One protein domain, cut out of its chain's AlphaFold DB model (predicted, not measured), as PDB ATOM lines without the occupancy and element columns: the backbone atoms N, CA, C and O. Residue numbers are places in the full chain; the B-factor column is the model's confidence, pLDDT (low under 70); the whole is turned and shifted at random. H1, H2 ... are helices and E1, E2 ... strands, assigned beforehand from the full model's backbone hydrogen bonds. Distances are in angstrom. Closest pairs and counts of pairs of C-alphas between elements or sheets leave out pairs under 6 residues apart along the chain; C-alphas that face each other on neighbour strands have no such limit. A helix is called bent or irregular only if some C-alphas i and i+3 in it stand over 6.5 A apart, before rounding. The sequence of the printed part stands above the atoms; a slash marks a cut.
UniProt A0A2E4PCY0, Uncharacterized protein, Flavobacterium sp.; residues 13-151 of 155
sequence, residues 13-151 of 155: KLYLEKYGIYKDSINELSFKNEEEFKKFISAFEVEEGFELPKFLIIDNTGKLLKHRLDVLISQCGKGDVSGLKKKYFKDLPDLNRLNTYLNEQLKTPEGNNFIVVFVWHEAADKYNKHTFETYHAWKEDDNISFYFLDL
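What this domain is: This is residues 13 to 151 of the 155 residues of an uncharacterized protein of Flavobacterium sp. (UniProt A0A2E4PCY0). A small three-stranded sheet runs through the middle of a rounded domain, with the long, kinked helix H6 packed along one face. Off the sheet, on the side away from H6, H2 and H5 make a V, meeting near the first residues of H2 and the last residue of H5, Tyr 101; the short helices H1, H3 and H4 lie at the periphery, and much of the rest is loop. The printed part has 139 residues with six named helices and three named strands, in the order H1 H2 E1 H3 H4 H5 E2 H6 E3; the sheet is mixed, in the order E1 E2 E3. The class is mixed, helices and strands, though under half of the residues are in named elements. The whole is compact, with a radius of gyration of the C-alphas of 14.3 A and spans of 35 by 33 by 29 A.

Where its parts are: H1, residues 13 to 17, begins at C-alpha 13 (14.810, 54.365, 159.680). H2, residues 34 to 44, is 15.9 A long, and E1, residues 55 to 58, 10.0 A. H3, residues 73 to 76, H4, residues 81 to 84, and H5, residues 95 to 101, measure 5.1, 5.6 and 10.2 A. E2, residues 114 to 120, is 19.1 A long. H6, residues 122 to 138, is 22.1 A long and irregular: C-alphas 123 and 126 are 8.5 A apart. It has a kink of 55 degrees near residue 129. E3, residues 144 to 150, is 19.2 A long and ends at C-alpha 150 (22.642, 51.729, 166.970).

How they stand to each other: E1 and E2 are antiparallel, with N 56 and O 117 2.8 A apart, within hydrogen-bond range. E2 and E3 are parallel, with N 118 and O 147 at 2.8 A. Residues 28 to 29 pair with residues 148 to 149 of E3, parallel. H6 is on the sheet at a height of 8.5 A, along the strands, at 8 degrees to E2 on the local plane. It lies over E2 and only just over E1, on which 3 of its C-alphas fall. E2, H6 and E3 form a strand-helix-strand unit, two parallel strands joined through a helix, with a right-handed crossover. H3 touches residues 133 to 137 of H6 alone; the closest C-alphas, of Ser 74 and Thr 134, are 5.6 A apart. H1 is close to H6 but not clearly touching, the closest C-alphas, of Tyr 15 and Glu 122, being 7.3 A apart. H2 and H5 touch at a steep tilt of 40 degrees, opposite ways; their closest C-alphas, of Glu 36 and Tyr 101, are 4.9 A apart. H4 touches no helix and meets H3 only through their link. Every O i to N i+4 pair is within hydrogen-bond range in H1 and H2, against 2 of 3 in H5 and 10 of 13 in H6; H3 and H4 are too short for such a pair.

The domain as a whole: The C-alphas farthest apart, of Glu 35 and Gly 77, are 38.2 A apart. The printed part has no cut. The links H1 to H2, E1 to H3 and H5 to E2 are long. The mean pLDDT of the printed part is 77.5; residues 46 to 53 and 66 to 90 are under 70.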
ATOM      1  N   LYS A  13      16.250  54.627 159.747       84.44
ATOM      2  CA  LYS A  13      14.810  54.365 159.680       84.44
ATOM      3  C   LYS A  13      14.488  53.403 158.535       84.44
ATOM      4  O   LYS A  13      13.867  52.375 158.773       84.44
ATOM      5  N   LEU A  14      14.973  53.697 157.327       85.88
ATOM      6  CA  LEU A  14      14.765  52.829 156.163       85.88
ATOM      7  C   LEU A  14      15.390  51.446 156.364       85.88
ATOM      8  O   LEU A  14      14.849  50.456 155.883       85.88
ATOM      9  N   TYR A  15      16.529  51.369 157.056       87.81
ATOM     10  CA  TYR A  15      17.175  50.096 157.354       87.81
ATOM     11  C   TYR A  15      16.311  49.213 158.265       87.81
ATOM     12  O   TYR A  15      16.026  48.072 157.909       87.81
ATOM     13  N   LEU A  16      15.838  49.750 159.394       88.06
ATOM     14  CA  LEU A  16      14.973  49.023 160.332       88.06
ATOM     15  C   LEU A  16      13.629  48.626 159.695       88.06
ATOM     16  O   LEU A  16      13.155  47.505 159.897       88.06
ATOM     17  N   GLU A  17      13.055  49.494 158.855       90.12
ATOM     18  CA  GLU A  17      11.791  49.231 158.156       90.12
ATOM     19  C   GLU A  17      11.864  48.003 157.233       90.12
ATOM     20  O   GLU A  17      10.876  47.276 157.121       90.12
ATOM     21  N   LYS A  18      13.033  47.687 156.645       90.06
ATOM     22  CA  LYS A  18      13.239  46.446 155.860       90.06
ATOM     23  C   LYS A  18      12.961  45.179 156.674       90.06
ATOM     24  O   LYS A  18      12.632  44.144 156.101       90.06
ATOM     25  N   TYR A  19      13.086  45.263 157.997       88.50
ATOM     26  CA  TYR A  19      12.843  44.170 158.934       88.50
ATOM     27  C   TYR A  19      11.510  44.299 159.670       88.50
ATOM     28  O   TYR A  19      11.268  43.567 160.628       88.50
ATOM     29  N   GLY A  20      10.639  45.224 159.254       88.06
ATOM     30  CA  GLY A  20       9.368  45.486 159.930       88.06
ATOM     31  C   GLY A  20       9.542  46.057 161.340       88.06
ATOM     32  O   GLY A  20       8.693  45.823 162.197       88.06
ATOM     33  N   ILE A  21      10.654  46.753 161.594       88.44
ATOM     34  CA  ILE A  21      10.920  47.462 162.847       88.44
ATOM     35  C   ILE A  21      10.769  48.958 162.580       88.44
ATOM     36  O   ILE A  21      11.439  49.512 161.710       88.44
ATOM     37  N   TYR A  22       9.897  49.620 163.334       88.56
ATOM     38  CA  TYR A  22       9.634  51.049 163.184       88.56
ATOM     39  C   TYR A  22      10.302  51.817 164.324       88.56
ATOM     40  O   TYR A  22      10.203  51.416 165.482       88.56
ATOM     41  N   LYS A  23      10.988  52.929 164.019       81.69
ATOM     42  CA  LYS A  23      11.709  53.710 165.044       81.69
ATOM     43  C   LYS A  23      10.806  54.170 166.188       81.69
ATOM     44  O   LYS A  23      11.216  54.121 167.339       81.69
ATOM     45  N   ASP A  24       9.571  54.542 165.873       84.44
ATOM     46  CA  ASP A  24       8.608  55.037 166.861       84.44
ATOM     47  C   ASP A  24       8.082  53.926 167.791       84.44
ATOM     48  O   ASP A  24       7.445  54.216 168.800       84.44
ATOM     49  N   SER A  25       8.337  52.651 167.467       84.69
ATOM     50  CA  SER A  25       7.895  51.492 168.249       84.69
ATOM     51  C   SER A  25       9.012  50.832 169.062       84.69
ATOM     52  O   SER A  25       8.789  49.762 169.628       84.69
ATOM     53  N   ILE A  26      10.218  51.406 169.091       88.94
ATOM     54  CA  ILE A  26      11.374  50.825 169.783       88.94
ATOM     55  C   ILE A  26      12.030  51.820 170.738       88.94
ATOM     56  O   ILE A  26      12.022  53.027 170.512       88.94
ATOM     57  N   ASN A  27      12.673  51.294 171.780       91.38
ATOM     58  CA  ASN A  27      13.547  52.084 172.640       91.38
ATOM     59  C   ASN A  27      14.949  52.122 172.018       91.38
ATOM     60  O   ASN A  27      15.756  51.215 172.235       91.38
ATOM     61  N   GLU A  28      15.218  53.129 171.189       90.88
ATOM     62  CA  GLU A  28      16.547  53.342 170.607       90.88
ATOM     63  C   GLU A  28      17.531  53.841 171.678       90.88
ATOM     64  O   GLU A  28      17.180  54.658 172.528       90.88
ATOM     65  N   LEU A  29      18.762  53.332 171.629       91.88
ATOM     66  CA  LEU A  29      19.884  53.760 172.455       91.88
ATOM     67  C   LEU A  29      20.952  54.395 171.573       91.88
ATOM     68  O   LEU A  29      21.194  53.951 170.447       91.88
ATOM     69  N   SER A  30      21.633  55.390 172.123       90.12
ATOM     70  CA  SER A  30      22.731  56.097 171.484       90.12
ATOM     71  C   SER A  30      23.892  56.314 172.451       90.12
ATOM     72  O   SER A  30      23.714  56.416 173.665       90.12
ATOM     73  N   PHE A  31      25.110  56.389 171.920       90.88
ATOM     74  CA  PHE A  31      26.288  56.695 172.729       90.88
ATOM     75  C   PHE A  31      26.353  58.184 173.063       90.88
ATOM     76  O   PHE A  31      26.015  59.031 172.235       90.88
ATOM     77  N   LYS A  32      26.857  58.513 174.258       90.75
ATOM     78  CA  LYS A  32      27.034  59.913 174.683       90.75
ATOM     79  C   LYS A  32      27.977  60.689 173.772       90.75
ATOM     80  O   LYS A  32      27.752  61.861 173.492       90.75
ATOM     81  N   ASN A  33      29.075  60.049 173.383       88.81
ATOM     82  CA  ASN A  33      30.125  60.619 172.550       88.81
ATOM     83  C   ASN A  33      31.050  59.505 172.026       88.81
ATOM     84  O   ASN A  33      30.921  58.332 172.383       88.81
ATOM     85  N   GLU A  34      31.999  59.887 171.172       88.44
ATOM     86  CA  GLU A  34      32.964  58.970 170.555       88.44
ATOM     87  C   GLU A  34      33.885  58.275 171.570       88.44
ATOM     88  O   GLU A  34      34.288  57.131 171.360       88.44
ATOM     89  N   GLU A  35      34.211  58.936 172.681       90.50
ATOM     90  CA  GLU A  35      35.047  58.357 173.733       90.50
ATOM     91  C   GLU A  35      34.338  57.177 174.411       90.50
ATOM     92  O   GLU A  35      34.913  56.096 174.549       90.50
ATOM     93  N   GLU A  36      33.069  57.355 174.780       91.31
ATOM     94  CA  GLU A  36      32.256  56.307 175.395       91.31
ATOM     95  C   GLU A  36      31.963  55.152 174.430       91.31
ATOM     96  O   GLU A  36      32.003  53.989 174.835       91.31
ATOM     97  N   PHE A  37      31.768  55.444 173.142       89.06
ATOM     98  CA  PHE A  37      31.698  54.415 172.105       89.06
ATOM     99  C   PHE A  37      32.975  53.569 172.057       89.06
ATOM    100  O   PHE A  37      32.909  52.343 172.129       89.06
ATOM    101  N   LYS A  38      34.154  54.199 172.013       86.56
ATOM    102  CA  LYS A  38      35.436  53.474 172.012       86.56
ATOM    103  C   LYS A  38      35.608  52.626 173.273       86.56
ATOM    104  O   LYS A  38      36.003  51.467 173.171       86.56
ATOM    105  N   LYS A  39      35.251  53.159 174.449       89.00
ATOM    106  CA  LYS A  39      35.273  52.406 175.717       89.00
ATOM    107  C   LYS A  39      34.350  51.189 175.678       89.00
ATOM    108  O   LYS A  39      34.743  50.132 176.173       89.00
ATOM    109  N   PHE A  40      33.158  51.323 175.095       88.00
ATOM    110  CA  PHE A  40      32.243  50.205 174.885       88.00
ATOM    111  C   PHE A  40      32.885  49.141 173.989       88.00
ATOM    112  O   PHE A  40      32.992  47.993 174.409       88.00
ATOM    113  N   ILE A  41      33.394  49.510 172.810       83.19
ATOM    114  CA  ILE A  41      34.032  48.566 171.875       83.19
ATOM    115  C   ILE A  41      35.185  47.804 172.556       83.19
ATOM    116  O   ILE A  41      35.199  46.572 172.554       83.19
ATOM    117  N   SER A  42      36.095  48.503 173.242       82.12
ATOM    118  CA  SER A  42      37.222  47.870 173.946       82.12
ATOM    119  C   SER A  42      36.790  46.927 175.082       82.12
ATOM    120  O   SER A  42      37.465  45.933 175.374       82.12
ATOM    121  N   ALA A  43      35.643  47.182 175.723       81.75
ATOM    122  CA  ALA A  43      35.104  46.288 176.750       81.75
ATOM    123  C   ALA A  43      34.719  44.910 176.180       81.75
ATOM    124  O   ALA A  43      34.842  43.906 176.886       81.75
ATOM    125  N   PHE A  44      34.369  44.820 174.895       78.31
ATOM    126  CA  PHE A  44      33.984  43.565 174.233       78.31
ATOM    127  C   PHE A  44      35.056  42.991 173.288       78.31
ATOM    128  O   PHE A  44      34.966  41.825 172.921       78.31
ATOM    129  N   GLU A  45      36.107  43.744 172.963       73.69
ATOM    130  CA  GLU A  45      37.228  43.285 172.128       73.69
ATOM    131  C   GLU A  45      37.990  42.090 172.744       73.69
ATOM    132  O   GLU A  45      38.256  42.069 173.949       73.69
ATOM    133  N   VAL A  46      38.335  41.078 171.943       67.88
ATOM    134  CA  VAL A  46      39.134  39.908 172.360       67.88
ATOM    135  C   VAL A  46      40.416  39.802 171.524       67.88
ATOM    136  O   VAL A  46      40.547  40.478 170.510       67.88
ATOM    137  N   GLU A  47      41.381  38.971 171.940       56.44
ATOM    138  CA  GLU A  47      42.700  38.857 171.277       56.44
ATOM    139  C   GLU A  47      42.617  38.477 169.784       56.44
ATOM    140  O   GLU A  47      43.470  38.880 168.998       56.44
ATOM    141  N   GLU A  48      41.568  37.756 169.367       57.50
ATOM    142  CA  GLU A  48      41.316  37.394 167.960       57.50
ATOM    143  C   GLU A  48      40.601  38.504 167.149       57.50
ATOM    144  O   GLU A  48      40.378  38.363 165.942       57.50
ATOM    145  N   GLY A  49      40.270  39.631 167.790       54.19
ATOM    146  CA  GLY A  49      39.587  40.790 167.215       54.19
ATOM    147  C   GLY A  49      38.297  41.161 167.951       54.19
ATOM    148  O   GLY A  49      37.909  40.562 168.953       54.19
ATOM    149  N   PHE A  50      37.601  42.179 167.447       53.03
ATOM    150  CA  PHE A  50      36.291  42.559 167.965       53.03
ATOM    151  C   PHE A  50      35.189  41.676 167.369       53.03
ATOM    152  O   PHE A  50      34.909  41.750 166.171       53.03
ATOM    153  N   GLU A  51      34.538  40.867 168.205       57.81
ATOM    154  CA  GLU A  51      33.274  40.218 167.859       57.81
ATOM    155  C   GLU A  51      32.137  40.983 168.536       57.81
ATOM    156  O   GLU A  51      31.983  40.956 169.759       57.81
ATOM    157  N   LEU A  52      31.366  41.718 167.734       63.56
ATOM    158  CA  LEU A  52      30.249  42.507 168.233       63.56
ATOM    159  C   LEU A  52      29.218  41.581 168.901       63.56
ATOM    160  O   LEU A  52      28.704  40.674 168.234       63.56
ATOM    161  N   PRO A  53      28.842  41.811 170.171       68.06
ATOM    162  CA  PRO A  53      27.733  41.081 170.758       68.06
ATOM    163  C   PRO A  53      26.443  41.410 170.004       68.06
ATOM    164  O   PRO A  53      26.010  42.554 170.003       68.06
ATOM    165  N   LYS A  54      25.813  40.409 169.376       72.19
ATOM    166  CA  LYS A  54      24.549  40.583 168.623       72.19
ATOM    167  C   LYS A  54      23.405  41.081 169.513       72.19
ATOM    168  O   LYS A  54      22.495  41.772 169.063       72.19
ATOM    169  N   PHE A  55      23.452  40.707 170.785       78.31
ATOM    170  CA  PHE A  55      22.550  41.168 171.825       78.31
ATOM    171  C   PHE A  55      23.275  41.147 173.168       78.31
ATOM    172  O   PHE A  55      24.215  40.378 173.365       78.31
ATOM    173  N   LEU A  56      22.828  42.003 174.077       84.12
ATOM    174  CA  LEU A  56      23.222  42.033 175.477       84.12
ATOM    175  C   LEU A  56      21.993  41.674 176.305       84.12
ATOM    176  O   LEU A  56      20.938  42.277 176.115       84.12
ATOM    177  N   ILE A  57      22.115  40.709 177.212       82.56
ATOM    178  CA  ILE A  57      21.004  40.296 178.078       82.56
ATOM    179  C   ILE A  57      21.382  40.595 179.520       82.56
ATOM    180  O   ILE A  57      22.468  40.220 179.948       82.56
ATOM    181  N   ILE A  58      20.505  41.260 180.265       86.12
ATOM    182  CA  ILE A  58      20.750  41.670 181.653       86.12
ATOM    183  C   ILE A  58      19.608  41.135 182.510       86.12
ATOM    184  O   ILE A  58      18.444  41.308 182.152       86.12
ATOM    185  N   ASP A  59      19.936  40.474 183.617       82.94
ATOM    186  CA  ASP A  59      18.952  40.022 184.605       82.94
ATOM    187  C   ASP A  59      18.823  41.010 185.773       82.94
ATOM    188  O   ASP A  59      19.459  42.069 185.809       82.94
ATOM    189  N   ASN A  60      17.988  40.661 186.749       81.81
ATOM    190  CA  ASN A  60      17.722  41.483 187.931       81.81
ATOM    191  C   ASN A  60      18.954  41.781 188.802       81.81
ATOM    192  O   ASN A  60      18.905  42.668 189.652       81.81
ATOM    193  N   THR A  61      20.077  41.085 188.594       84.31
ATOM    194  CA  THR A  61      21.333  41.367 189.295       84.31
ATOM    195  C   THR A  61      22.090  42.544 188.679       84.31
ATOM    196  O   THR A  61      23.106  42.973 189.224       84.31
ATOM    197  N   GLY A  62      21.629  43.048 187.528       84.25
ATOM    198  CA  GLY A  62      22.315  44.073 186.751       84.25
ATOM    199  C   GLY A  62      23.554  43.546 186.027       84.25
ATOM    200  O   GLY A  62      24.300  44.333 185.452       84.25
ATOM    201  N   LYS A  63      23.802  42.233 186.035       83.31
ATOM    202  CA  LYS A  63      24.940  41.627 185.337       83.31
ATOM    203  C   LYS A  63      24.545  41.190 183.937       83.31
ATOM    204  O   LYS A  63      23.444  40.688 183.717       83.31
ATOM    205  N   LEU A  64      25.487  41.318 183.002       80.50
ATOM    206  CA  LEU A  64      25.337  40.711 181.688       80.50
ATOM    207  C   LEU A  64      25.301  39.189 181.817       80.50
ATOM    208  O   LEU A  64      26.231  38.554 182.324       80.50
ATOM    209  N   LEU A  65      24.224  38.598 181.317       73.50
ATOM    210  CA  LEU A  65      24.114  37.167 181.162       73.50
ATOM    211  C   LEU A  65      25.061  36.718 180.064       73.50
ATOM    212  O   LEU A  65      24.998  37.154 178.915       73.50
ATOM    213  N   LYS A  66      25.919  35.767 180.408       63.91
ATOM    214  CA  LYS A  66      26.730  35.092 179.413       63.91
ATOM    215  C   LYS A  66      25.866  34.150 178.586       63.91
ATOM    216  O   LYS A  66      25.427  33.144 179.128       63.91
ATOM    217  N   HIS A  67      25.740  34.403 177.287       58.25
ATOM    218  CA  HIS A  67      25.124  33.494 176.316       58.25
ATOM    219  C   HIS A  67      26.142  33.014 175.267       58.25
ATOM    220  O   HIS A  67      27.252  33.540 175.158       58.25
ATOM    221  N   ARG A  68      25.797  31.981 174.485       46.94
ATOM    222  CA  ARG A  68      26.491  31.746 173.207       46.94
ATOM    223  C   ARG A  68      26.112  32.917 172.293       46.94
ATOM    224  O   ARG A  68      24.924  33.152 172.097       46.94
ATOM    225  N   LEU A  69      27.090  33.629 171.738       43.66
ATOM    226  CA  LEU A  69      26.881  34.697 170.742       43.66
ATOM    227  C   LEU A  69      26.093  34.220 169.496       43.66
ATOM    228  O   LEU A  69      25.586  35.026 168.718       43.66
ATOM    229  N   ASP A  70      25.938  32.903 169.339       42.50
ATOM    230  CA  ASP A  70      25.317  32.247 168.185       42.50
ATOM    231  C   ASP A  70      24.001  31.521 168.456       42.50
ATOM    232  O   ASP A  70      23.472  30.879 167.550       42.50
ATOM    233  N   VAL A  71      23.450  31.575 169.669       47.44
ATOM    234  CA  VAL A  71      22.144  30.942 169.885       47.44
ATOM    235  C   VAL A  71      21.066  31.906 169.421       47.44
ATOM    236  O   VAL A  71      20.806  32.918 170.064       47.44
ATOM    237  N   LEU A  72      20.457  31.569 168.282       49.62
ATOM    238  CA  LEU A  72      19.154  32.084 167.895       49.62
ATOM    239  C   LEU A  72      18.212  31.824 169.052       49.62
ATOM    240  O   LEU A  72      17.843  30.686 169.329       49.62
ATOM    241  N   ILE A  73      17.849  32.885 169.748       54.16
ATOM    242  CA  ILE A  73      17.044  32.763 170.946       54.16
ATOM    243  C   ILE A  73      15.624  32.250 170.603       54.16
ATOM    244  O   ILE A  73      14.972  31.602 171.421       54.16
ATOM    245  N   SER A  74      15.189  32.396 169.345       49.53
ATOM    246  CA  SER A  74      14.010  31.711 168.794       49.53
ATOM    247  C   SER A  74      14.063  30.179 168.926       49.53
ATOM    248  O   SER A  74      13.016  29.537 168.986       49.53
ATOM    249  N   GLN A  75      15.257  29.582 169.024       49.19
ATOM    250  CA  GLN A  75      15.469  28.147 169.245       49.19
ATOM    251  C   GLN A  75      15.450  27.745 170.728       49.19
ATOM    252  O   GLN A  75      15.373  26.557 171.025       49.19
ATOM    253  N   CYS A  76      15.494  28.699 171.665       51.00
ATOM    254  CA  CYS A  76      15.471  28.416 173.105       51.00
ATOM    255  C   CYS A  76      14.075  28.084 173.648       51.00
ATOM    256  O   CYS A  76      13.941  27.800 174.835       51.00
ATOM    257  N   GLY A  77      13.034  28.111 172.808       45.72
ATOM    258  CA  GLY A  77      11.659  28.176 173.294       45.72
ATOM    259  C   GLY A  77      11.420  29.507 174.016       45.72
ATOM    260  O   GLY A  77      12.341  30.154 174.514       45.72
ATOM    261  N   LYS A  78      10.176  29.980 174.045       49.59
ATOM    262  CA  LYS A  78       9.838  31.145 174.870       49.59
ATOM    263  C   LYS A  78      10.201  30.819 176.329       49.59
ATOM    264  O   LYS A  78       9.598  29.915 176.900       49.59
ATOM    265  N   GLY A  79      11.183  31.512 176.908       47.59
ATOM    266  CA  GLY A  79      11.330  31.586 178.366       47.59
ATOM    267  C   GLY A  79      12.488  30.856 179.058       47.59
ATOM    268  O   GLY A  79      12.610  31.048 180.264       47.59
ATOM    269  N   ASP A  80      13.379  30.098 178.399       53.56
ATOM    270  CA  ASP A  80      14.553  29.519 179.102       53.56
ATOM    271  C   ASP A  80      15.857  30.303 178.877       53.56
ATOM    272  O   ASP A  80      16.874  29.802 178.392       53.56
ATOM    273  N   VAL A  81      15.832  31.576 179.282       53.75
ATOM    274  CA  VAL A  81      17.029  32.432 179.384       53.75
ATOM    275  C   VAL A  81      18.019  31.865 180.421       53.75
ATOM    276  O   VAL A  81      19.229  32.083 180.336       53.75
ATOM    277  N   SER A  82      17.525  31.083 181.390       51.62
ATOM    278  CA  SER A  82      18.309  30.519 182.492       51.62
ATOM    279  C   SER A  82      19.335  29.470 182.030       51.62
ATOM    280  O   SER A  82      20.448  29.427 182.568       51.62
ATOM    281  N   GLY A  83      19.013  28.714 180.973       49.69
ATOM    282  CA  GLY A  83      19.885  27.728 180.325       49.69
ATOM    283  C   GLY A  83      21.023  28.308 179.469       49.69
ATOM    284  O   GLY A  83      21.877  27.558 178.993       49.69
ATOM    285  N   LEU A  84      21.096  29.633 179.281       53.59
ATOM    286  CA  LEU A  84      22.097  30.277 178.415       53.59
ATOM    287  C   LEU A  84      23.498  30.400 179.048       53.59
ATOM    288  O   LEU A  84      24.470  30.665 178.336       53.59
ATOM    289  N   LYS A  85      23.629  30.161 180.359       52.09
ATOM    290  CA  LYS A  85      24.830  30.454 181.159       52.09
ATOM    291  C   LYS A  85      26.043  29.584 180.772       52.09
ATOM    292  O   LYS A  85      26.082  28.384 181.031       52.09
ATOM    293  N   LYS A  86      27.107  30.192 180.228       52.34
ATOM    294  CA  LYS A  86      28.484  29.619 180.192       52.34
ATOM    295  C   LYS A  86      29.450  30.468 181.050       52.34
ATOM    296  O   LYS A  86      29.024  31.452 181.635       52.34
ATOM    297  N   LYS A  87      30.757  30.129 181.104       45.12
ATOM    298  CA  LYS A  87      31.856  30.898 181.769       45.12
ATOM    299  C   LYS A  87      32.605  31.848 180.818       45.12
ATOM    300  O   LYS A  87      33.178  31.339 179.857       45.12
ATOM    301  N   TYR A  88      32.557  33.175 180.997       52.00
ATOM    302  CA  TYR A  88      33.420  34.124 180.261       52.00
ATOM    303  C   TYR A  88      34.689  34.230 181.087       52.00
ATOM    304  O   TYR A  88      34.617  34.229 182.312       52.00
ATOM    305  N   PHE A  89      35.834  34.305 180.425       53.59
ATOM    306  CA  PHE A  89      37.099  34.571 181.106       53.59
ATOM    307  C   PHE A  89      37.375  36.080 181.238       53.59
ATOM    308  O   PHE A  89      38.339  36.460 181.889       53.59
ATOM    309  N   LYS A  90      36.517  36.929 180.650       64.12
ATOM    310  CA  LYS A  90      36.608  38.394 180.657       64.12
ATOM    311  C   LYS A  90      35.516  38.987 181.545       64.12
ATOM    312  O   LYS A  90      34.381  38.511 181.526       64.12
ATOM    313  N   ASP A  91      35.879  40.024 182.286       70.88
ATOM    314  CA  ASP A  91      34.946  40.857 183.039       70.88
ATOM    315  C   ASP A  91      34.145  41.724 182.054       70.88
ATOM    316  O   ASP A  91      34.700  42.598 181.385       70.88
ATOM    317  N   LEU A  92      32.860  41.406 181.885       79.62
ATOM    318  CA  LEU A  92      31.946  42.147 181.013       79.62
ATOM    319  C   LEU A  92      31.323  43.317 181.791       79.62
ATOM    320  O   LEU A  92      31.123  43.194 183.000       79.62
ATOM    321  N   PRO A  93      30.987  44.442 181.132       85.25
ATOM    322  CA  PRO A  93      30.375  45.575 181.818       85.25
ATOM    323  C   PRO A  93      29.030  45.182 182.444       85.25
ATOM    324  O   PRO A  93      28.224  44.492 181.827       85.25
ATOM    325  N   ASP A  94      28.776  45.631 183.668       88.56
ATOM    326  CA  ASP A  94      27.453  45.535 184.281       88.56
ATOM    327  C   ASP A  94      26.524  46.652 183.770       88.56
ATOM    328  O   ASP A  94      26.919  47.527 182.994       88.56
ATOM    329  N   LEU A  95      25.266  46.632 184.207       89.31
ATOM    330  CA  LEU A  95      24.248  47.620 183.855       89.31
ATOM    331  C   LEU A  95      24.693  49.056 184.167       89.31
ATOM    332  O   LEU A  95      24.446  49.965 183.375       89.31
ATOM    333  N   ASN A  96      25.368  49.267 185.299       90.44
ATOM    334  CA  ASN A  96      25.848  50.590 185.691       90.44
ATOM    335  C   ASN A  96      26.891  51.103 184.702       90.44
ATOM    336  O   ASN A  96      26.805  52.243 184.251       90.44
ATOM    337  N   ARG A  97      27.838  50.246 184.319       90.75
ATOM    338  CA  ARG A  97      28.864  50.567 183.330       90.75
ATOM    339  C   ARG A  97      28.287  50.730 181.924       90.75
ATOM    340  O   ARG A  97      28.736  51.596 181.185       90.75
ATOM    341  N   LEU A  98      27.252  49.982 181.549       90.62
ATOM    342  CA  LEU A  98      26.541  50.229 180.289       90.62
ATOM    343  C   LEU A  98      25.870  51.611 180.280       90.62
ATOM    344  O   LEU A  98      26.021  52.359 179.318       90.62
ATOM    345  N   ASN A  99      25.230  52.005 181.383       92.56
ATOM    346  CA  ASN A  99      24.621  53.329 181.540       92.56
ATOM    347  C   ASN A  99      25.645  54.485 181.536       92.56
ATOM    348  O   ASN A  99      25.282  55.639 181.289       92.56
ATOM    349  N   THR A 100      26.940  54.225 181.772       92.88
ATOM    350  CA  THR A 100      27.957  55.269 181.571       92.88
ATOM    351  C   THR A 100      28.186  55.568 180.095       92.88
ATOM    352  O   THR A 100      28.458  56.726 179.779       92.88
ATOM    353  N   TYR A 101      27.994  54.581 179.211       91.25
ATOM    354  CA  TYR A 101      28.254  54.713 177.777       91.25
ATOM    355  C   TYR A 101      27.136  55.427 177.001       91.25
ATOM    356  O   TYR A 101      27.400  56.069 175.981       91.25
ATOM    357  N   LEU A 102      25.893  55.310 177.474       92.44
ATOM    358  CA  LEU A 102      24.679  55.624 176.714       92.44
ATOM    359  C   LEU A 102      24.017  56.934 177.151       92.44
ATOM    360  O   LEU A 102      24.062  57.284 178.329       92.44
ATOM    361  N   ASN A 103      23.378  57.653 176.226       91.19
ATOM    362  CA  ASN A 103      22.568  58.829 176.569       91.19
ATOM    363  C   ASN A 103      21.320  58.441 177.367       91.19
ATOM    364  O   ASN A 103      20.907  59.158 178.277       91.19
ATOM    365  N   GLU A 104      20.726  57.307 177.021       92.75
ATOM    366  CA  GLU A 104      19.522  56.777 177.633       92.75
ATOM    367  C   GLU A 104      19.871  55.804 178.767       92.75
ATOM    368  O   GLU A 104      20.843  55.049 178.702       92.75
ATOM    369  N   GLN A 105      19.051  55.801 179.819       89.62
ATOM    370  CA  GLN A 105      19.239  54.910 180.961       89.62
ATOM    371  C   GLN A 105      18.462  53.605 180.768       89.62
ATOM    372  O   GLN A 105      17.237  53.601 180.635       89.62
ATOM    373  N   LEU A 106      19.173  52.483 180.832       90.31
ATOM    374  CA  LEU A 106      18.593  51.149 180.889       90.31
ATOM    375  C   LEU A 106      17.941  50.924 182.261       90.31
ATOM    376  O   LEU A 106      18.595  51.054 183.301       90.31
ATOM    377  N   LYS A 107      16.654  50.564 182.266       87.69
ATOM    378  CA  LYS A 107      15.911  50.236 183.494       87.69
ATOM    379  C   LYS A 107      16.361  48.899 184.069       87.69
ATOM    380  O   LYS A 107      16.222  47.893 183.387       87.69
ATOM    381  N   THR A 108      16.803  48.869 185.325       86.69
ATOM    382  CA  THR A 108      17.093  47.610 186.028       86.69
ATOM    383  C   THR A 108      15.852  46.715 186.034       86.69
ATOM    384  O   THR A 108      14.788  47.180 186.448       86.69
ATOM    385  N   PRO A 109      15.946  45.458 185.575       84.38
ATOM    386  CA  PRO A 109      14.799  44.571 185.578       84.38
ATOM    387  C   PRO A 109      14.529  44.071 187.004       84.38
ATOM    388  O   PRO A 109      15.450  43.851 187.789       84.38
ATOM    389  N   GLU A 110      13.256  43.891 187.346       83.94
ATOM    390  CA  GLU A 110      12.822  43.413 188.663       83.94
ATOM    391  C   GLU A 110      12.344  41.959 188.596       83.94
ATOM    392  O   GLU A 110      11.833  41.502 187.576       83.94
ATOM    393  N   GLY A 111      12.480  41.218 189.699       81.50
ATOM    394  CA  GLY A 111      11.967  39.848 189.786       81.50
ATOM    395  C   GLY A 111      12.575  38.929 188.725       81.50
ATOM    396  O   GLY A 111      13.792  38.770 188.682       81.50
ATOM    397  N   ASN A 112      11.731  38.327 187.887       75.56
ATOM    398  CA  ASN A 112      12.143  37.413 186.814       75.56
ATOM    399  C   ASN A 112      12.281  38.111 185.450       75.56
ATOM    400  O   ASN A 112      12.360  37.430 184.430       75.56
ATOM    401  N   ASN A 113      12.285  39.445 185.424       81.62
ATOM    402  CA  ASN A 113      12.364  40.199 184.183       81.62
ATOM    403  C   ASN A 113      13.800  40.258 183.649       81.62
ATOM    404  O   ASN A 113      14.780  40.121 184.388       81.62
ATOM    405  N   PHE A 114      13.915  40.535 182.353       83.38
ATOM    406  CA  PHE A 114      15.179  40.698 181.649       83.38
ATOM    407  C   PHE A 114      15.176  41.967 180.798       83.38
ATOM    408  O   PHE A 114      14.143  42.404 180.290       83.38
ATOM    409  N   ILE A 115      16.364  42.528 180.586       87.94
ATOM    410  CA  ILE A 115      16.611  43.472 179.496       87.94
ATOM    411  C   ILE A 115      17.270  42.719 178.348       87.94
ATOM    412  O   ILE A 115      18.216  41.963 178.579       87.94
ATOM    413  N   VAL A 116      16.837  42.991 177.119       87.25
ATOM    414  CA  VAL A 116      17.547  42.604 175.897       87.25
ATOM    415  C   VAL A 116      17.882  43.864 175.105       87.25
ATOM    416  O   VAL A 116      16.992  44.573 174.638       87.25
ATOM    417  N   VAL A 117      19.175  44.145 174.947       89.75
ATOM    418  CA  VAL A 117      19.676  45.207 174.070       89.75
ATOM    419  C   VAL A 117      20.153  44.576 172.772       89.75
ATOM    420  O   VAL A 117      21.155  43.864 172.762       89.75
ATOM    421  N   PHE A 118      19.456  44.834 171.676       88.00
ATOM    422  CA  PHE A 118      19.880  44.430 170.342       88.00
ATOM    423  C   PHE A 118      20.912  45.412 169.813       88.00
ATOM    424  O   PHE A 118      20.614  46.593 169.657       88.00
ATOM    425  N   VAL A 119      22.117  44.927 169.534       86.94
ATOM    426  CA  VAL A 119      23.188  45.757 168.980       86.94
ATOM    427  C   VAL A 119      23.217  45.547 167.477       86.94
ATOM    428  O   VAL A 119      23.258  44.406 167.013       86.94
ATOM    429  N   TRP A 120      23.167  46.632 166.710       86.00
ATOM    430  CA  TRP A 120      23.040  46.535 165.262       86.00
ATOM    431  C   TRP A 120      23.829  47.627 164.533       86.00
ATOM    432  O   TRP A 120      24.111  48.699 165.065       86.00
ATOM    433  N   HIS A 121      24.217  47.310 163.300       83.88
ATOM    434  CA  HIS A 121      24.870  48.220 162.357       83.88
ATOM    435  C   HIS A 121      24.656  47.695 160.939       83.88
ATOM    436  O   HIS A 121      24.783  46.490 160.726       83.88
ATOM    437  N   GLU A 122      24.381  48.548 159.952       82.62
ATOM    438  CA  GLU A 122      24.044  48.092 158.587       82.62
ATOM    439  C   GLU A 122      25.126  47.188 157.957       82.62
ATOM    440  O   GLU A 122      24.812  46.171 157.344       82.62
ATOM    441  N   ALA A 123      26.412  47.465 158.197       78.00
ATOM    442  CA  ALA A 123      27.518  46.607 157.731       78.00
ATOM    443  C   ALA A 123      27.495  45.163 158.292       78.00
ATOM    444  O   ALA A 123      28.189  44.286 157.777       78.00
ATOM    445  N   ALA A 124      26.702  44.905 159.334       75.06
ATOM    446  CA  ALA A 124      26.507  43.605 159.966       75.06
ATOM    447  C   ALA A 124      25.166  42.948 159.568       75.06
ATOM    448  O   ALA A 124      24.646  42.119 160.311       75.06
ATOM    449  N   ASP A 125      24.610  43.279 158.396       78.06
ATOM    450  CA  ASP A 125      23.276  42.872 157.921       78.06
ATOM    451  C   ASP A 125      22.918  41.392 158.136       78.06
ATOM    452  O   ASP A 125      21.865  41.051 158.685       78.06
ATOM    453  N   LYS A 126      23.850  40.498 157.783       70.69
ATOM    454  CA  LYS A 126      23.692  39.047 157.961       70.69
ATOM    455  C   LYS A 126      23.422  38.667 159.423       70.69
ATOM    456  O   LYS A 126      22.686  37.717 159.678       70.69
ATOM    457  N   TYR A 127      24.014  39.390 160.371       70.62
ATOM    458  CA  TYR A 127      23.809  39.190 161.803       70.62
ATOM    459  C   TYR A 127      22.536  39.884 162.293       70.62
ATOM    460  O   TYR A 127      21.775  39.276 163.045       70.62
ATOM    461  N   ASN A 128      22.256  41.093 161.801       79.31
ATOM    462  CA  ASN A 128      21.059  41.856 162.159       79.31
ATOM    463  C   ASN A 128      19.768  41.105 161.821       79.31
ATOM    464  O   ASN A 128      18.825  41.135 162.607       79.31
ATOM    465  N   LYS A 129      19.731  40.366 160.703       80.44
ATOM    466  CA  LYS A 129      18.570  39.538 160.347       80.44
ATOM    467  C   LYS A 129      18.154  38.604 161.490       80.44
ATOM    468  O   LYS A 129      16.987  38.567 161.866       80.44
ATOM    469  N   HIS A 130      19.114  37.894 162.073       74.81
ATOM    470  CA  HIS A 130      18.867  36.963 163.175       74.81
ATOM    471  C   HIS A 130      18.491  37.670 164.483       74.81
ATOM    472  O   HIS A 130      17.627  37.204 165.233       74.81
ATOM    473  N   THR A 131      19.116  38.818 164.741       78.88
ATOM    474  CA  THR A 131      18.793  39.706 165.861       78.88
ATOM    475  C   THR A 131      17.332  40.170 165.792       78.88
ATOM    476  O   THR A 131      16.594  40.078 166.771       78.88
ATOM    477  N   PHE A 132      16.868  40.586 164.616       84.88
ATOM    478  CA  PHE A 132      15.514  41.098 164.414       84.88
ATOM    479  C   PHE A 132      14.446  39.999 164.335       84.88
ATOM    480  O   PHE A 132      13.336  40.193 164.828       84.88
ATOM    481  N   GLU A 133      14.773  38.811 163.815       82.00
ATOM    482  CA  GLU A 133      13.914  37.621 163.939       82.00
ATOM    483  C   GLU A 133      13.649  37.276 165.414       82.00
ATOM    484  O   GLU A 133      12.520  36.958 165.793       82.00
ATOM    485  N   THR A 134      14.677  37.391 166.260       79.19
ATOM    486  CA  THR A 134      14.556  37.172 167.708       79.19
ATOM    487  C   THR A 134      13.627  38.194 168.358       79.19
ATOM    488  O   THR A 134      12.752  37.808 169.130       79.19
ATOM    489  N   TYR A 135      13.767  39.479 168.017       85.56
ATOM    490  CA  TYR A 135      12.853  40.518 168.493       85.56
ATOM    491  C   TYR A 135      11.395  40.186 168.165       85.56
ATOM    492  O   TYR A 135      10.557  40.159 169.061       85.56
ATOM    493  N   HIS A 136      11.081  39.854 166.910       86.00
ATOM    494  CA  HIS A 136       9.699  39.548 166.517       86.00
ATOM    495  C   HIS A 136       9.114  38.335 167.236       86.00
ATOM    496  O   HIS A 136       7.915  38.312 167.502       86.00
ATOM    497  N   ALA A 137       9.940  37.344 167.574       82.25
ATOM    498  CA  ALA A 137       9.491  36.172 168.316       82.25
ATOM    499  C   ALA A 137       9.100  36.496 169.771       82.25
ATOM    500  O   ALA A 137       8.275  35.783 170.352       82.25
ATOM    501  N   TRP A 138       9.719  37.519 170.364       79.75
ATOM    502  CA  TRP A 138       9.709  37.771 171.808       79.75
ATOM    503  C   TRP A 138       9.118  39.118 172.224       79.75
ATOM    504  O   TRP A 138       8.890  39.323 173.407       79.75
ATOM    505  N   LYS A 139       8.841  40.027 171.285       84.25
ATOM    506  CA  LYS A 139       8.334  41.379 171.576       84.25
ATOM    507  C   LYS A 139       7.030  41.424 172.386       84.25
ATOM    508  O   LYS A 139       6.733  42.459 172.963       84.25
ATOM    509  N   GLU A 140       6.282  40.320 172.416       83.94
ATOM    510  CA  GLU A 140       5.037  40.154 173.182       83.94
ATOM    511  C   GLU A 140       5.261  39.482 174.560       83.94
ATOM    512  O   GLU A 140       4.298  39.072 175.200       83.94
ATOM    513  N   ASP A 141       6.509  39.259 174.991       81.75
ATOM    514  CA  ASP A 141       6.825  38.716 176.321       81.75
ATOM    515  C   ASP A 141       6.926  39.848 177.350       81.75
ATOM    516  O   ASP A 141       7.871  40.640 177.333       81.75
ATOM    517  N   ASP A 142       5.969  39.889 178.278       84.19
ATOM    518  CA  ASP A 142       5.871  40.923 179.314       84.19
ATOM    519  C   ASP A 142       7.061  40.941 180.289       84.19
ATOM    520  O   ASP A 142       7.284  41.936 180.983       84.19
ATOM    521  N   ASN A 143       7.851  39.864 180.351       81.38
ATOM    522  CA  ASN A 143       9.025  39.794 181.220       81.38
ATOM    523  C   ASN A 143      10.276  40.391 180.562       81.38
ATOM    524  O   ASN A 143      11.336  40.416 181.191       81.38
ATOM    525  N   ILE A 144      10.200  40.852 179.306       83.38
ATOM    526  CA  ILE A 144      11.365  41.329 178.559       83.38
ATOM    527  C   ILE A 144      11.201  42.792 178.150       83.38
ATOM    528  O   ILE A 144      10.299  43.178 177.417       83.38
ATOM    529  N   SER A 145      12.154  43.619 178.576       88.94
ATOM    530  CA  SER A 145      12.308  44.986 178.080       88.94
ATOM    531  C   SER A 145      13.321  45.031 176.940       88.94
ATOM    532  O   SER A 145      14.491  44.688 177.130       88.94
ATOM    533  N   PHE A 146      12.890  45.490 175.765       89.25
ATOM    534  CA  PHE A 146      13.737  45.578 174.575       89.25
ATOM    535  C   PHE A 146      14.299  46.979 174.353       89.25
ATOM    536  O   PHE A 146      13.576  47.975 174.451       89.25
ATOM    537  N   TYR A 147      15.572  47.026 173.969       92.19
ATOM    538  CA  TYR A 147      16.262  48.228 173.516       92.19
ATOM    539  C   TYR A 147      17.079  47.939 172.257       92.19
ATOM    540  O   TYR A 147      17.477  46.800 172.014       92.19
ATOM    541  N   PHE A 148      17.350  48.973 171.467       91.81
ATOM    542  CA  PHE A 148      18.058  48.872 170.195       91.81
ATOM    543  C   PHE A 148      19.236  49.834 170.181       91.81
ATOM    544  O   PHE A 148      19.050  51.041 170.065       91.81
ATOM    545  N   LEU A 149      20.445  49.294 170.292       90.56
ATOM    546  CA  LEU A 149      21.683  50.054 170.246       90.56
ATOM    547  C   LEU A 149      22.184  50.157 168.807       90.56
ATOM    548  O   LEU A 149      22.668  49.177 168.237       90.56
ATOM    549  N   ASP A 150      22.063  51.360 168.255       87.38
ATOM    550  CA  ASP A 150      22.642  51.729 166.970       87.38
ATOM    551  C   ASP A 150      24.134  52.051 167.156       87.38
ATOM    552  O   ASP A 150      24.500  52.908 167.964       87.38
ATOM    553  N   LEU A 151      25.011  51.358 166.427       84.81
ATOM    554  CA  LEU A 151      26.451  51.639 166.461       84.81
ATOM    555  C   LEU A 151      26.868  52.808 165.567       84.81
ATOM    556  O   LEU A 151      28.054  53.143 165.514       84.81
TER     557      LEU A 151